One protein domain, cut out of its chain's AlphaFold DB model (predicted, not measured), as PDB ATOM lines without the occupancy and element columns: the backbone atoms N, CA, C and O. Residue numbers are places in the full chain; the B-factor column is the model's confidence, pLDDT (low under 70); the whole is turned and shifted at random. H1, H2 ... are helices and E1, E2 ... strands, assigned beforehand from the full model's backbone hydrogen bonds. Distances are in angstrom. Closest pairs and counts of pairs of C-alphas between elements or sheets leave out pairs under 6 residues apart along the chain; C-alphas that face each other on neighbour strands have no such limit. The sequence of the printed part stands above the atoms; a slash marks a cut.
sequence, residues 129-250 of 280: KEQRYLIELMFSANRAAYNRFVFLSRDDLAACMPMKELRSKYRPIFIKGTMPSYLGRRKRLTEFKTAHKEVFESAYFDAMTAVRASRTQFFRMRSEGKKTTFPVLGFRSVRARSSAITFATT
ATOM      1  N   LYS A 129     138.695 149.010 195.762       77.31
ATOM      2  CA  LYS A 129     138.959 148.063 194.656       77.31
ATOM      3  C   LYS A 129     138.070 148.334 193.434       77.31
ATOM      4  O   LYS A 129     138.562 148.335 192.309       77.31
ATOM      5  N   GLU A 130     136.794 148.628 193.659       71.88
ATOM      6  CA  GLU A 130     135.829 148.949 192.603       71.88
ATOM      7  C   GLU A 130     136.147 150.282 191.919       71.88
ATOM      8  O   GLU A 130     136.161 150.364 190.691       71.88
ATOM      9  N   GLN A 131     136.498 151.311 192.697       68.50
ATOM     10  CA  GLN A 131     136.922 152.605 192.156       68.50
ATOM     11  C   GLN A 131     138.201 152.473 191.322       68.50
ATOM     12  O   GLN A 131     138.307 153.071 190.252       68.50
ATOM     13  N   ARG A 132     139.168 151.653 191.759       72.06
ATOM     14  CA  ARG A 132     140.383 151.358 190.980       72.06
ATOM     15  C   ARG A 132     140.051 150.682 189.654       72.06
ATOM     16  O   ARG A 132     140.581 151.103 188.627       72.06
ATOM     17  N   TYR A 133     139.168 149.685 189.673       74.25
ATOM     18  CA  TYR A 133     138.703 149.012 188.462       74.25
ATOM     19  C   TYR A 133     138.023 149.995 187.499       74.25
ATOM     20  O   TYR A 133     138.357 150.031 186.314       74.25
ATOM     21  N   LEU A 134     137.140 150.857 188.011       72.44
ATOM     22  CA  LEU A 134     136.468 151.878 187.210       72.44
ATOM     23  C   LEU A 134     137.462 152.874 186.598       72.44
ATOM     24  O   LEU A 134     137.379 153.176 185.410       72.44
ATOM     25  N   ILE A 135     138.449 153.333 187.368       74.62
ATOM     26  CA  ILE A 135     139.509 154.225 186.878       74.62
ATOM     27  C   ILE A 135     140.307 153.564 185.748       74.62
ATOM     28  O   ILE A 135     140.547 154.183 184.709       74.62
ATOM     29  N   GLU A 136     140.719 152.307 185.916       76.44
ATOM     30  CA  GLU A 136     141.445 151.563 184.878       76.44
ATOM     31  C   GLU A 136     140.607 151.372 183.617       76.44
ATOM     32  O   GLU A 136     141.107 151.479 182.486       76.44
ATOM     33  N   LEU A 137     139.310 151.160 183.802       75.88
ATOM     34  CA  LEU A 137     138.363 151.059 182.716       75.88
ATOM     35  C   LEU A 137     138.214 152.382 181.952       75.88
ATOM     36  O   LEU A 137     138.322 152.398 180.726       75.88
ATOM     37  N   MET A 138     138.052 153.501 182.656       77.50
ATOM     38  CA  MET A 138     137.980 154.836 182.055       77.50
ATOM     39  C   MET A 138     139.278 155.179 181.303       77.50
ATOM     40  O   MET A 138     139.232 155.622 180.153       77.50
ATOM     41  N   PHE A 139     140.446 154.891 181.891       76.69
ATOM     42  CA  PHE A 139     141.745 155.100 181.239       76.69
ATOM     43  C   PHE A 139     141.913 154.267 179.972       76.69
ATOM     44  O   PHE A 139     142.410 154.765 178.958       76.69
ATOM     45  N   SER A 140     141.532 152.991 180.022       77.94
ATOM     46  CA  SER A 140     141.640 152.114 178.858       77.94
ATOM     47  C   SER A 140     140.683 152.533 177.742       77.94
ATOM     48  O   SER A 140     141.084 152.504 176.576       77.94
ATOM     49  N   ALA A 141     139.483 153.013 178.084       76.56
ATOM     50  CA  ALA A 141     138.525 153.568 177.133       76.56
ATOM     51  C   ALA A 141     139.083 154.824 176.444       76.56
ATOM     52  O   ALA A 141     139.115 154.892 175.212       76.56
ATOM     53  N   ASN A 142     139.622 155.765 177.226       79.06
ATOM     54  CA  ASN A 142     140.248 156.987 176.714       79.06
ATOM     55  C   ASN A 142     141.442 156.701 175.814       79.06
ATOM     56  O   ASN A 142     141.539 157.236 174.707       79.06
ATOM     57  N   ARG A 143     142.329 155.802 176.248       79.00
ATOM     58  CA  ARG A 143     143.485 155.384 175.451       79.00
ATOM     59  C   ARG A 143     143.060 154.766 174.123       79.00
ATOM     60  O   ARG A 143     143.686 155.022 173.096       79.00
ATOM     61  N   ALA A 144     142.012 153.947 174.132       79.62
ATOM     62  CA  ALA A 144     141.508 153.296 172.933       79.62
ATOM     63  C   ALA A 144     140.908 154.308 171.941       79.62
ATOM     64  O   ALA A 144     141.253 154.270 170.756       79.62
ATOM     65  N   ALA A 145     140.077 155.237 172.427       79.75
ATOM     66  CA  ALA A 145     139.496 156.314 171.625       79.75
ATOM     67  C   ALA A 145     140.585 157.190 170.986       79.75
ATOM     68  O   ALA A 145     140.591 157.407 169.772       79.75
ATOM     69  N   TYR A 146     141.562 157.615 171.790       81.94
ATOM     70  CA  TYR A 146     142.662 158.455 171.331       81.94
ATOM     71  C   TYR A 146     143.537 157.753 170.289       81.94
ATOM     72  O   TYR A 146     143.797 158.308 169.224       81.94
ATOM     73  N   ASN A 147     143.967 156.516 170.549       82.31
ATOM     74  CA  ASN A 147     144.793 155.768 169.597       82.31
ATOM     75  C   ASN A 147     144.080 155.592 168.254       82.31
ATOM     76  O   ASN A 147     144.709 155.657 167.197       82.31
ATOM     77  N   ARG A 148     142.759 155.387 168.288       82.94
ATOM     78  CA  ARG A 148     141.960 155.277 167.072       82.94
ATOM     79  C   ARG A 148     141.872 156.605 166.331       82.94
ATOM     80  O   ARG A 148     142.010 156.607 165.111       82.94
ATOM     81  N   PHE A 149     141.696 157.707 167.054       85.44
ATOM     82  CA  PHE A 149     141.745 159.048 166.484       85.44
ATOM     83  C   PHE A 149     143.088 159.321 165.796       85.44
ATOM     84  O   PHE A 149     143.097 159.688 164.625       85.44
ATOM     85  N   VAL A 150     144.217 159.079 166.468       83.50
ATOM     86  CA  VAL A 150     145.556 159.291 165.888       83.50
ATOM     87  C   VAL A 150     145.760 158.447 164.635       83.50
ATOM     88  O   VAL A 150     146.250 158.950 163.629       83.50
ATOM     89  N   PHE A 151     145.350 157.178 164.676       82.62
ATOM     90  CA  PHE A 151     145.484 156.281 163.534       82.62
ATOM     91  C   PHE A 151     144.702 156.777 162.313       82.62
ATOM     92  O   PHE A 151     145.237 156.780 161.211       82.62
ATOM     93  N   LEU A 152     143.447 157.192 162.502       83.81
ATOM     94  CA  LEU A 152     142.589 157.611 161.390       83.81
ATOM     95  C   LEU A 152     142.916 159.023 160.888       83.81
ATOM     96  O   LEU A 152     142.803 159.278 159.697       83.81
ATOM     97  N   SER A 153     143.334 159.924 161.778       84.88
ATOM     98  CA  SER A 153     143.592 161.330 161.440       84.88
ATOM     99  C   SER A 153     144.969 161.598 160.842       84.88
ATOM    100  O   SER A 153     145.208 162.721 160.411       84.88
ATOM    101  N   ARG A 154     145.870 160.607 160.787       82.81
ATOM    102  CA  ARG A 154     147.262 160.800 160.349       82.81
ATOM    103  C   ARG A 154     147.364 161.509 158.998       82.81
ATOM    104  O   ARG A 154     148.069 162.508 158.883       82.81
ATOM    105  N   ASP A 155     146.640 161.004 158.008       84.56
ATOM    106  CA  ASP A 155     146.744 161.500 156.638       84.56
ATOM    107  C   ASP A 155     145.996 162.833 156.476       84.56
ATOM    108  O   ASP A 155     146.498 163.747 155.831       84.56
ATOM    109  N   ASP A 156     144.859 163.011 157.158       87.25
ATOM    110  CA  ASP A 156     144.124 164.287 157.176       87.25
ATOM    111  C   ASP A 156     144.929 165.419 157.830       87.25
ATOM    112  O   ASP A 156     144.866 166.577 157.409       87.25
ATOM    113  N   LEU A 157     145.679 165.095 158.886       83.69
ATOM    114  CA  LEU A 157     146.563 166.035 159.566       83.69
ATOM    115  C   LEU A 157     147.754 166.403 158.680       83.69
ATOM    116  O   LEU A 157     148.093 167.583 158.594       83.69
ATOM    117  N   ALA A 158     148.334 165.426 157.974       79.19
ATOM    118  CA  ALA A 158     149.372 165.674 156.976       79.19
ATOM    119  C   ALA A 158     148.854 166.551 155.820       79.19
ATOM    120  O   ALA A 158     149.545 167.473 155.389       79.19
ATOM    121  N   ALA A 159     147.604 166.345 155.395       86.25
ATOM    122  CA  ALA A 159     146.915 167.167 154.401       86.25
ATOM    123  C   ALA A 159     146.468 168.547 154.930       86.25
ATOM    124  O   ALA A 159     145.834 169.311 154.206       86.25
ATOM    125  N   CYS A 160     146.778 168.890 156.186       83.56
ATOM    126  CA  CYS A 160     146.399 170.154 156.823       83.56
ATOM    127  C   CYS A 160     144.880 170.436 156.846       83.56
ATOM    128  O   CYS A 160     144.482 171.607 156.919       83.56
ATOM    129  N   MET A 161     144.035 169.394 156.863       89.56
ATOM    130  CA  MET A 161     142.565 169.498 156.863       89.56
ATOM    131  C   MET A 161     142.056 170.555 157.864       89.56
ATOM    132  O   MET A 161     142.560 170.617 158.991       89.56
ATOM    133  N   PRO A 162     141.069 171.407 157.525       89.81
ATOM    134  CA  PRO A 162     140.586 172.463 158.415       89.81
ATOM    135  C   PRO A 162     139.987 171.918 159.721       89.81
ATOM    136  O   PRO A 162     139.330 170.880 159.757       89.81
ATOM    137  N   MET A 163     140.165 172.652 160.830       88.75
ATOM    138  CA  MET A 163     139.729 172.198 162.163       88.75
ATOM    139  C   MET A 163     138.226 171.913 162.253       88.75
ATOM    140  O   MET A 163     137.823 171.015 162.988       88.75
ATOM    141  N   LYS A 164     137.387 172.672 161.541       91.81
ATOM    142  CA  LYS A 164     135.927 172.480 161.540       91.81
ATOM    143  C   LYS A 164     135.543 171.119 160.951       91.81
ATOM    144  O   LYS A 164     134.704 170.414 161.514       91.81
ATOM    145  N   GLU A 165     136.198 170.741 159.862       92.44
ATOM    146  CA  GLU A 165     135.999 169.458 159.194       92.44
ATOM    147  C   GLU A 165     136.559 168.313 160.036       92.44
ATOM    148  O   GLU A 165     135.848 167.351 160.318       92.44
ATOM    149  N   LEU A 166     137.773 168.482 160.570       89.88
ATOM    150  CA  LEU A 166     138.419 167.502 161.440       89.88
ATOM    151  C   LEU A 166     137.559 167.188 162.678       89.88
ATOM    152  O   LEU A 166     137.336 166.027 163.020       89.88
ATOM    153  N   ARG A 167     136.988 168.216 163.318       90.44
ATOM    154  CA  ARG A 167     136.042 168.037 164.432       90.44
ATOM    155  C   ARG A 167     134.813 167.244 164.015       90.44
ATOM    156  O   ARG A 167     134.430 166.315 164.714       90.44
ATOM    157  N   SER A 168     134.207 167.597 162.888       91.06
ATOM    158  CA  SER A 168     132.981 166.947 162.413       91.06
ATOM    159  C   SER A 168     133.227 165.479 162.053       91.06
ATOM    160  O   SER A 168     132.435 164.615 162.423       91.06
ATOM    161  N   LYS A 169     134.370 165.183 161.424       90.94
ATOM    162  CA  LYS A 169     134.781 163.836 161.008       90.94
ATOM    163  C   LYS A 169     135.099 162.922 162.194       90.94
ATOM    164  O   LYS A 169     134.718 161.753 162.183       90.94
ATOM    165  N   TYR A 170     135.770 163.441 163.227       88.94
ATOM    166  CA  TYR A 170     136.313 162.613 164.313       88.94
ATOM    167  C   TYR A 170     135.553 162.658 165.633       88.94
ATOM    168  O   TYR A 170     135.720 161.750 166.450       88.94
ATOM    169  N   ARG A 171     134.679 163.645 165.855       88.31
ATOM    170  CA  ARG A 171     133.833 163.685 167.056       88.31
ATOM    171  C   ARG A 171     133.020 162.405 167.282       88.31
ATOM    172  O   ARG A 171     132.947 161.984 168.437       88.31
ATOM    173  N   PRO A 172     132.491 161.725 166.243       87.38
ATOM    174  CA  PRO A 172     131.804 160.453 166.428       87.38
ATOM    175  C   PRO A 172     132.642 159.354 167.088       87.38
ATOM    176  O   PRO A 172     132.054 158.444 167.651       87.38
ATOM    177  N   ILE A 173     133.979 159.405 167.079       84.38
ATOM    178  CA  ILE A 173     134.814 158.399 167.766       84.38
ATOM    179  C   ILE A 173     134.653 158.496 169.284       84.38
ATOM    180  O   ILE A 173     134.660 157.481 169.966       84.38
ATOM    181  N   PHE A 174     134.467 159.706 169.805       84.31
ATOM    182  CA  PHE A 174     134.435 160.002 171.236       84.31
ATOM    183  C   PHE A 174     133.014 159.996 171.814       84.31
ATOM    184  O   PHE A 174     132.750 160.574 172.864       84.31
ATOM    185  N   ILE A 175     132.066 159.350 171.138       83.12
ATOM    186  CA  ILE A 175     130.709 159.177 171.653       83.12
ATOM    187  C   ILE A 175     130.599 157.761 172.235       83.12
ATOM    188  O   ILE A 175     130.873 156.763 171.570       83.12
ATOM    189  N   LYS A 176     130.170 157.657 173.499       71.50
ATOM    190  CA  LYS A 176     130.065 156.388 174.250       71.50
ATOM    191  C   LYS A 176     129.362 155.262 173.467       71.50
ATOM    192  O   LYS A 176     129.781 154.109 173.526       71.50
ATOM    193  N   GLY A 177     128.310 155.590 172.712       71.75
ATOM    194  CA  GLY A 177     127.518 154.617 171.945       71.75
ATOM    195  C   GLY A 177     128.135 154.166 170.617       71.75
ATOM    196  O   GLY A 177     127.789 153.099 170.113       71.75
ATOM    197  N   THR A 178     129.056 154.939 170.051       71.62
ATOM    198  CA  THR A 178     129.647 154.695 168.724       71.62
ATOM    199  C   THR A 178     131.050 154.097 168.820       71.62
ATOM    200  O   THR A 178     131.471 153.414 167.887       71.62
ATOM    201  N   MET A 179     131.735 154.247 169.962       64.50
ATOM    202  CA  MET A 179     133.017 153.601 170.298       64.50
ATOM    203  C   MET A 179     133.114 152.129 169.843       64.50
ATOM    204  O   MET A 179     134.123 151.758 169.235       64.50
ATOM    205  N   PRO A 180     132.076 151.285 170.057       62.19
ATOM    206  CA  PRO A 180     132.044 149.903 169.581       62.19
ATOM    207  C   PRO A 180     132.340 149.711 168.092       62.19
ATOM    208  O   PRO A 180     133.015 148.758 167.707       62.19
ATOM    209  N   SER A 181     131.836 150.616 167.252       66.06
ATOM    210  CA  SER A 181     132.026 150.549 165.801       66.06
ATOM    211  C   SER A 181     133.472 150.853 165.402       66.06
ATOM    212  O   SER A 181     133.987 150.275 164.446       66.06
ATOM    213  N   TYR A 182     134.163 151.689 166.183       60.50
ATOM    214  CA  TYR A 182     135.520 152.146 165.891       60.50
ATOM    215  C   TYR A 182     136.613 151.259 166.491       60.50
ATOM    216  O   TYR A 182     137.707 151.203 165.928       60.50
ATOM    217  N   LEU A 183     136.335 150.554 167.594       63.47
ATOM    218  CA  LEU A 183     137.295 149.680 168.287       63.47
ATOM    219  C   LEU A 183     137.347 148.239 167.743       63.47
ATOM    220  O   LEU A 183     138.191 147.445 168.169       63.47
ATOM    221  N   GLY A 184     136.492 147.912 166.768       59.75
ATOM    222  CA  GLY A 184     136.402 146.582 166.162       59.75
ATOM    223  C   GLY A 184     135.824 145.526 167.114       59.75
ATOM    224  O   GLY A 184     135.547 145.793 168.280       59.75
ATOM    225  N   ARG A 185     135.637 144.291 166.619       55.06
ATOM    226  CA  ARG A 185     135.150 143.128 167.397       55.06
ATOM    227  C   ARG A 185     136.182 142.658 168.439       55.06
ATOM    228  O   ARG A 185     136.705 141.551 168.351       55.06
ATOM    229  N   ARG A 186     136.526 143.500 169.414       56.12
ATOM    230  CA  ARG A 186     137.429 143.162 170.523       56.12
ATOM    231  C   ARG A 186     136.674 143.032 171.843       56.12
ATOM    232  O   ARG A 186     135.682 143.711 172.092       56.12
ATOM    233  N   LYS A 187     137.212 142.155 172.696       51.91
ATOM    234  CA  LYS A 187     136.642 141.606 173.939       51.91
ATOM    235  C   LYS A 187     136.213 142.626 175.015       51.91
ATOM    236  O   LYS A 187     135.551 142.224 175.955       51.91
ATOM    237  N   ARG A 188     136.525 143.921 174.875       62.84
ATOM    238  CA  ARG A 188     136.265 144.964 175.896       62.84
ATOM    239  C   ARG A 188     135.128 145.931 175.563       62.84
ATOM    240  O   ARG A 188     134.928 146.932 176.238       62.84
ATOM    241  N   LEU A 189     134.365 145.647 174.508       65.50
ATOM    242  CA  LEU A 189     133.211 146.457 174.106       65.50
ATOM    243  C   LEU A 189     132.184 146.610 175.241       65.50
ATOM    244  O   LEU A 189     131.601 147.673 175.417       65.50
ATOM    245  N   THR A 190     131.944 145.522 175.975       67.62
ATOM    246  CA  THR A 190     131.032 145.459 177.123       67.62
ATOM    247  C   THR A 190     131.541 146.311 178.276       67.62
ATOM    248  O   THR A 190     130.779 147.095 178.828       67.62
ATOM    249  N   GLU A 191     132.838 146.240 178.561       70.44
ATOM    250  CA  GLU A 191     133.496 147.048 179.587       70.44
ATOM    251  C   GLU A 191     133.425 148.549 179.227       70.44
ATOM    252  O   GLU A 191     133.085 149.394 180.053       70.44
ATOM    253  N   PHE A 192     133.616 148.930 177.962       71.62
ATOM    254  CA  PHE A 192     133.508 150.343 177.572       71.62
ATOM    255  C   PHE A 192     132.078 150.898 177.593       71.62
ATOM    256  O   PHE A 192     131.906 152.113 177.695       71.62
ATOM    257  N   LYS A 193     131.042 150.046 177.591       71.94
ATOM    258  CA  LYS A 193     129.666 150.501 177.862       71.94
ATOM    259  C   LYS A 193     129.492 150.973 179.306       71.94
ATOM    260  O   LYS A 193     128.640 151.826 179.554       71.94
ATOM    261  N   THR A 194     130.287 150.452 180.238       73.81
ATOM    262  CA  THR A 194     130.244 150.872 181.646       73.81
ATOM    263  C   THR A 194     131.023 152.161 181.924       73.81
ATOM    264  O   THR A 194     130.748 152.814 182.922       73.81
ATOM    265  N   ALA A 195     131.904 152.612 181.023       73.62
ATOM    266  CA  ALA A 195     132.593 153.898 181.180       73.62
ATOM    267  C   ALA A 195     131.617 155.093 181.121       73.62
ATOM    268  O   ALA A 195     130.646 155.083 180.358       73.62
ATOM    269  N   HIS A 196     131.863 156.140 181.912       73.44
ATOM    270  CA  HIS A 196     131.032 157.352 181.939       73.44
ATOM    271  C   HIS A 196     131.145 158.163 180.639       73.44
ATOM    272  O   HIS A 196     132.118 158.046 179.900       73.44
ATOM    273  N   LYS A 197     130.135 158.986 180.329       78.69
ATOM    274  CA  LYS A 197     130.127 159.808 179.103       78.69
ATOM    275  C   LYS A 197     131.226 160.881 179.126       78.69
ATOM    276  O   LYS A 197     131.892 161.081 178.115       78.69
ATOM    277  N   GLU A 198     131.434 161.509 180.280       78.50
ATOM    278  CA  GLU A 198     132.421 162.577 180.516       78.50
ATOM    279  C   GLU A 198     133.850 162.172 180.152       78.50
ATOM    280  O   GLU A 198     134.614 162.974 179.628       78.50
ATOM    281  N   VAL A 199     134.182 160.896 180.351       74.56
ATOM    282  CA  VAL A 199     135.477 160.285 180.016       74.56
ATOM    283  C   VAL A 199     135.823 160.542 178.556       74.56
ATOM    284  O   VAL A 199     136.899 161.044 178.236       74.56
ATOM    285  N   PHE A 200     134.859 160.270 177.679       77.81
ATOM    286  CA  PHE A 200     135.040 160.408 176.247       77.81
ATOM    287  C   PHE A 200     135.000 161.866 175.791       77.81
ATOM    288  O   PHE A 200     135.742 162.232 174.880       77.81
ATOM    289  N   GLU A 201     134.185 162.710 176.432       80.50
ATOM    290  CA  GLU A 201     134.188 164.147 176.147       80.50
ATOM    291  C   GLU A 201     135.523 164.792 176.540       80.50
ATOM    292  O   GLU A 201     136.107 165.503 175.721       80.50
ATOM    293  N   SER A 202     136.068 164.464 177.715       78.12
ATOM    294  CA  SER A 202     137.408 164.897 178.134       78.12
ATOM    295  C   SER A 202     138.469 164.454 177.128       78.12
ATOM    296  O   SER A 202     139.229 165.278 176.624       78.12
ATOM    297  N   ALA A 203     138.469 163.173 176.744       78.38
ATOM    298  CA  ALA A 203     139.432 162.651 175.777       78.38
ATOM    299  C   ALA A 203     139.348 163.341 174.408       78.38
ATOM    300  O   ALA A 203     140.372 163.520 173.744       78.38
ATOM    301  N   TYR A 204     138.151 163.750 173.983       84.75
ATOM    302  CA  TYR A 204     137.974 164.539 172.767       84.75
ATOM    303  C   TYR A 204     138.604 165.929 172.895       84.75
ATOM    304  O   TYR A 204     139.322 166.360 171.987       84.75
ATOM    305  N   PHE A 205     138.356 166.632 174.003       83.38
ATOM    306  CA  PHE A 205     138.945 167.952 174.239       83.38
ATOM    307  C   PHE A 205     140.470 167.890 174.301       83.38
ATOM    308  O   PHE A 205     141.137 168.701 173.651       83.38
ATOM    309  N   ASP A 206     141.020 166.887 174.979       81.62
ATOM    310  CA  ASP A 206     142.463 166.673 175.064       81.62
ATOM    311  C   ASP A 206     143.062 166.371 173.684       81.62
ATOM    312  O   ASP A 206     144.066 166.970 173.283       81.62
ATOM    313  N   ALA A 207     142.405 165.516 172.891       83.56
ATOM    314  CA  ALA A 207     142.824 165.229 171.521       83.56
ATOM    315  C   ALA A 207     142.822 166.485 170.637       83.56
ATOM    316  O   ALA A 207     143.790 166.741 169.918       83.56
ATOM    317  N   MET A 208     141.771 167.305 170.704       87.50
ATOM    318  CA  MET A 208     141.679 168.546 169.924       87.50
ATOM    319  C   MET A 208     142.676 169.610 170.370       87.50
ATOM    320  O   MET A 208     143.178 170.365 169.531       87.50
ATOM    321  N   THR A 209     142.997 169.651 171.657       85.81
ATOM    322  CA  THR A 209     144.044 170.519 172.198       85.81
ATOM    323  C   THR A 209     145.414 170.104 171.667       85.81
ATOM    324  O   THR A 209     146.150 170.950 171.156       85.81
ATOM    325  N   ALA A 210     145.719 168.804 171.654       83.38
ATOM    326  CA  ALA A 210     146.961 168.301 171.073       83.38
ATOM    327  C   ALA A 210     147.061 168.558 169.562       83.38
ATOM    328  O   ALA A 210     148.114 168.973 169.083       83.38
ATOM    329  N   VAL A 211     145.971 168.393 168.804       85.94
ATOM    330  CA  VAL A 211     145.946 168.733 167.367       85.94
ATOM    331  C   VAL A 211     146.238 170.215 167.144       85.94
ATOM    332  O   VAL A 211     147.029 170.556 166.264       85.94
ATOM    333  N   ARG A 212     145.618 171.103 167.931       85.50
ATOM    334  CA  ARG A 212     145.867 172.549 167.845       85.50
ATOM    335  C   ARG A 212     147.336 172.863 168.104       85.50
ATOM    336  O   ARG A 212     147.957 173.496 167.260       85.50
ATOM    337  N   ALA A 213     147.894 172.357 169.202       82.12
ATOM    338  CA  ALA A 213     149.305 172.545 169.532       82.12
ATOM    339  C   ALA A 213     150.232 172.021 168.418       82.12
ATOM    340  O   ALA A 213     151.163 172.712 168.008       82.12
ATOM    341  N   SER A 214     149.922 170.844 167.867       81.25
ATOM    342  CA  SER A 214     150.652 170.230 166.754       81.25
ATOM    343  C   SER A 214     150.643 171.098 165.496       81.25
ATOM    344  O   SER A 214     151.689 171.322 164.891       81.25
ATOM    345  N   ARG A 215     149.481 171.644 165.116       84.38
ATOM    346  CA  ARG A 215     149.369 172.555 163.966       84.38
ATOM    347  C   ARG A 215     150.137 173.845 164.194       84.38
ATOM    348  O   ARG A 215     150.893 174.242 163.315       84.38
ATOM    349  N   THR A 216     149.968 174.476 165.354       84.50
ATOM    350  CA  THR A 216     150.684 175.712 165.692       84.50
ATOM    351  C   THR A 216     152.190 175.500 165.595       84.50
ATOM    352  O   THR A 216     152.892 176.306 164.992       84.50
ATOM    353  N   GLN A 217     152.687 174.376 166.116       82.56
ATOM    354  CA  GLN A 217     154.101 174.039 166.032       82.56
ATOM    355  C   GLN A 217     154.555 173.758 164.593       82.56
ATOM    356  O   GLN A 217     155.604 174.252 164.193       82.56
ATOM    357  N   PHE A 218     153.776 173.012 163.809       81.69
ATOM    358  CA  PHE A 218     154.080 172.739 162.402       81.69
ATOM    359  C   PHE A 218     154.193 174.028 161.577       81.69
ATOM    360  O   PHE A 218     155.202 174.242 160.909       81.69
ATOM    361  N   PHE A 219     153.201 174.918 161.667       83.25
ATOM    362  CA  PHE A 219     153.218 176.179 160.922       83.25
ATOM    363  C   PHE A 219     154.337 177.112 161.382       83.25
ATOM    364  O   PHE A 219     154.979 177.718 160.530       83.25
ATOM    365  N   ARG A 220     154.634 177.158 162.687       84.06
ATOM    366  CA  ARG A 220     155.776 177.913 163.215       84.06
ATOM    367  C   ARG A 220     157.101 177.424 162.627       84.06
ATOM    368  O   ARG A 220     157.896 178.217 162.137       84.06
ATOM    369  N   MET A 221     157.342 176.114 162.627       79.25
ATOM    370  CA  MET A 221     158.590 175.589 162.066       79.25
ATOM    371  C   MET A 221     158.658 175.760 160.538       79.25
ATOM    372  O   MET A 221     159.742 175.959 159.995       79.25
ATOM    373  N   ARG A 222     157.510 175.726 159.845       82.38
ATOM    374  CA  ARG A 222     157.424 176.013 158.406       82.38
ATOM    375  C   ARG A 222     157.759 177.472 158.088       82.38
ATOM    376  O   ARG A 222     158.469 177.706 157.116       82.38
ATOM    377  N   SER A 223     157.300 178.436 158.893       82.31
ATOM    378  CA  SER A 223     157.680 179.850 158.729       82.31
ATOM    379  C   SER A 223     159.160 180.107 159.020       82.31
ATOM    380  O   SER A 223     159.745 181.008 158.439       82.31
ATOM    381  N   GLU A 224     159.784 179.286 159.864       87.62
ATOM    382  CA  GLU A 224     161.226 179.332 160.150       87.62
ATOM    383  C   GLU A 224     162.086 178.659 159.053       87.62
ATOM    384  O   GLU A 224     163.290 178.493 159.235       87.62
ATOM    385  N   GLY A 225     161.492 178.207 157.938       80.56
ATOM    386  CA  GLY A 225     162.213 177.562 156.831       80.56
ATOM    387  C   GLY A 225     162.755 176.161 157.145       80.56
ATOM    388  O   GLY A 225     163.516 175.593 156.361       80.56
ATOM    389  N   LYS A 226     162.374 175.567 158.283       80.75
ATOM    390  CA  LYS A 226     162.852 174.242 158.699       80.75
ATOM    391  C   LYS A 226     162.125 173.146 157.914       80.75
ATOM    392  O   LYS A 226     160.896 173.155 157.806       80.75
ATOM    393  N   LYS A 227     162.873 172.146 157.422       73.69
ATOM    394  CA  LYS A 227     162.289 170.908 156.870       73.69
ATOM    395  C   LYS A 227     161.502 170.213 157.975       73.69
ATOM    396  O   LYS A 227     162.084 169.723 158.939       73.69
ATOM    397  N   THR A 228     160.178 170.224 157.863       66.69
ATOM    398  CA  THR A 228     159.289 169.773 158.934       66.69
ATOM    399  C   THR A 228     158.225 168.836 158.399       66.69
ATOM    400  O   THR A 228     157.615 169.072 157.359       66.69
ATOM    401  N   THR A 229     157.999 167.753 159.131       71.00
ATOM    402  CA  THR A 229     156.848 166.866 158.970       71.00
ATOM    403  C   THR A 229     155.811 167.186 160.038       71.00
ATOM    404  O   THR A 229     156.142 167.745 161.086       71.00
ATOM    405  N   PHE A 230     154.549 166.835 159.789       69.06
ATOM    406  CA  PHE A 230     153.509 167.020 160.795       69.06
ATOM    407  C   PHE A 230     153.869 166.242 162.081       69.06
ATOM    408  O   PHE A 230     154.255 165.072 161.978       69.06
ATOM    409  N   PRO A 231     153.770 166.853 163.279       67.88
ATOM    410  CA  PRO A 231     154.135 166.185 164.521       67.88
ATOM    411  C   PRO A 231     153.299 164.926 164.756       67.88
ATOM    412  O   PRO A 231     152.093 164.904 164.494       67.88
ATOM    413  N   VAL A 232     153.910 163.882 165.313       67.75
ATOM    414  CA  VAL A 232     153.177 162.661 165.653       67.75
ATOM    415  C   VAL A 232     152.449 162.877 166.975       67.75
ATOM    416  O   VAL A 232     153.042 163.179 168.016       67.75
ATOM    417  N   LEU A 233     151.132 162.702 166.935       74.81
ATOM    418  CA  LEU A 233     150.291 162.746 168.122       74.81
ATOM    419  C   LEU A 233     150.469 161.460 168.934       74.81
ATOM    420  O   LEU A 233     150.351 160.355 168.405       74.81
ATOM    421  N   GLY A 234     150.760 161.604 170.225       65.19
ATOM    422  CA  GLY A 234     150.981 160.491 171.138       65.19
ATOM    423  C   GLY A 234     150.088 160.575 172.370       65.19
ATOM    424  O   GLY A 234     149.928 161.629 172.989       65.19
ATOM    425  N   PHE A 235     149.541 159.430 172.779       57.81
ATOM    426  CA  PHE A 235     148.853 159.334 174.060       57.81
ATOM    427  C   PHE A 235     149.883 159.185 175.176       57.81
ATOM    428  O   PHE A 235     150.646 158.214 175.178       57.81
ATOM    429  N   ARG A 236     149.881 160.087 176.160       54.06
ATOM    430  CA  ARG A 236     150.655 159.897 177.389       54.06
ATOM    431  C   ARG A 236     149.732 160.009 178.591       54.06
ATOM    432  O   ARG A 236     149.588 161.068 179.182       54.06
ATOM    433  N   SER A 237     149.147 158.889 179.012       48.09
ATOM    434  CA  SER A 237     148.487 158.855 180.317       48.09
ATOM    435  C   SER A 237     149.535 159.034 181.410       48.09
ATOM    436  O   SER A 237     150.245 158.088 181.761       48.09
ATOM    437  N   VAL A 238     149.618 160.234 181.972       47.28
ATOM    438  CA  VAL A 238     150.113 160.387 183.334       47.28
ATOM    439  C   VAL A 238     148.957 159.921 184.207       47.28
ATOM    440  O   VAL A 238     147.938 160.596 184.300       47.28
ATOM    441  N   ARG A 239     149.054 158.711 184.770       47.62
ATOM    442  CA  ARG A 239     148.107 158.276 185.802       47.62
ATOM    443  C   ARG A 239     148.251 159.312 186.914       47.62
ATOM    444  O   ARG A 239     149.327 159.378 187.507       47.62
ATOM    445  N   ALA A 240     147.249 160.169 187.113       44.38
ATOM    446  CA  ALA A 240     147.268 161.131 188.203       44.38
ATOM    447  C   ALA A 240     147.494 160.331 189.491       44.38
ATOM    448  O   ALA A 240     146.651 159.535 189.899       44.38
ATOM    449  N   ARG A 241     148.699 160.439 190.061       39.09
ATOM    450  CA  ARG A 241     149.046 159.789 191.333       39.09
ATOM    451  C   ARG A 241     148.434 160.538 192.514       39.09
ATOM    452  O   ARG A 241     148.456 160.034 193.629       39.09
ATOM    453  N   SER A 242     147.916 161.740 192.275       40.81
ATOM    454  CA  SER A 242     147.236 162.541 193.275       40.81
ATOM    455  C   SER A 242     145.801 162.053 193.422       40.81
ATOM    456  O   SER A 242     144.904 162.473 192.698       40.81
ATOM    457  N   SER A 243     145.581 161.195 194.407       44.59
ATOM    458  CA  SER A 243     144.273 161.031 195.037       44.59
ATOM    459  C   SER A 243     144.024 162.087 196.126       44.59
ATOM    460  O   SER A 243     143.227 161.884 197.040       44.59
ATOM    461  N   ALA A 244     144.772 163.192 196.061       35.47
ATOM    462  CA  ALA A 244     144.718 164.271 197.021       35.47
ATOM    463  C   ALA A 244     143.630 165.262 196.613       35.47
ATOM    464  O   ALA A 244     143.727 165.863 195.542       35.47
ATOM    465  N   ILE A 245     142.618 165.416 197.461       43.78
ATOM    466  CA  ILE A 245     141.645 166.503 197.352       43.78
ATOM    467  C   ILE A 245     142.118 167.611 198.289       43.78
ATOM    468  O   ILE A 245     142.489 167.357 199.438       43.78
ATOM    469  N   THR A 246     142.166 168.830 197.764       34.38
ATOM    470  CA  THR A 246     142.594 170.014 198.505       34.38
ATOM    471  C   THR A 246     141.347 170.758 198.957       34.38
ATOM    472  O   THR A 246     140.577 171.213 198.112       34.38
ATOM    473  N   PHE A 247     141.147 170.882 200.267       36.75
ATOM    474  CA  PHE A 247     140.085 171.712 200.829       36.75
ATOM    475  C   PHE A 247     140.703 173.027 201.296       36.75
ATOM    476  O   PHE A 247     141.630 173.028 202.105       36.75
ATOM    477  N   ALA A 248     140.211 174.141 200.757       33.22
ATOM    478  CA  ALA A 248     140.529 175.469 201.256       33.22
ATOM    479  C   ALA A 248     139.402 175.881 202.202       33.22
ATOM    480  O   ALA A 248     138.266 176.071 201.764       33.22
ATOM    481  N   THR A 249     139.692 175.975 203.497       37.06
ATOM    482  CA  THR A 249     138.731 176.492 204.474       37.06
ATOM    483  C   THR A 249     139.069 177.943 204.775       37.06
ATOM    484  O   THR A 249     140.081 178.221 205.418       37.06
ATOM    485  N   THR A 250     138.214 178.871 204.355       33.69
ATOM    486  CA  THR A 250     138.091 180.160 205.042       33.69
ATOM    487  C   THR A 250     137.250 179.910 206.292       33.69
ATOM    488  O   THR A 250     136.279 179.156 206.236       33.69
TER     489      THR A 250
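Overview. This is residues 129 to 250 of the 280 residues of the protein "HTH_OrfB_IS605 domain-containing protein" of Phytophthora fragariae (UniProt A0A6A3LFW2). Three helices make a loose bundle: the long H1 and H5 touch through H1 residues 138 to 146 and H5 residues 199 to 207 and spread from there as a V, while the shorter H2 packs on both. The small H4 packs on H1, E1 folds back beside H1 and H5, and residues 240 to 250, with E2, stick out as a tail. The printed part has 122 residues, in the order H1, H2, H3, H4, H5, E1, E2, and is mostly helix. It is loose, with a radius of gyration of the C-alphas of 17.1 A, and flat, spanning 53 by 48 by 21 A.

Along the chain. H1, residues 129 to 158, begins at C-alpha (138.959, 148.063, 194.656), measures 42.9 A and has a kink of 43 degrees near residue 152. H2 is residues 163 to 174, H3 179 to 182 and H4 189 to 194. H5, residues 197 to 223, measures 39.7 A. E1 is residues 232 to 235; E2, residues 244 to 249, ends at C-alpha (138.731, 176.492, 204.474).

Arrangement. H1, H2 and H5 are an up and down bundle, each running against the one before. H1 and H2, a helical hairpin, touch at Ala 145 and Phe 174, their closest C-alphas, 6.3 A apart. H1 and H5 touch, closest at the C-alphas of Asn 142 and Ala 203, 5.8 A. E1 and E2 pair with no named strand. Every O i to N i+4 pair is within hydrogen-bond range in H5, but 24 of 26 in H1, 5 of 8 in H2 and 1 of 2 in H4; H3 is too short for one.

Size, cuts and confidence. The printed part has no cut and no long link. Its mean pLDDT is 73.4; residues 179 to 190 and 234 to 250 are among those under 70.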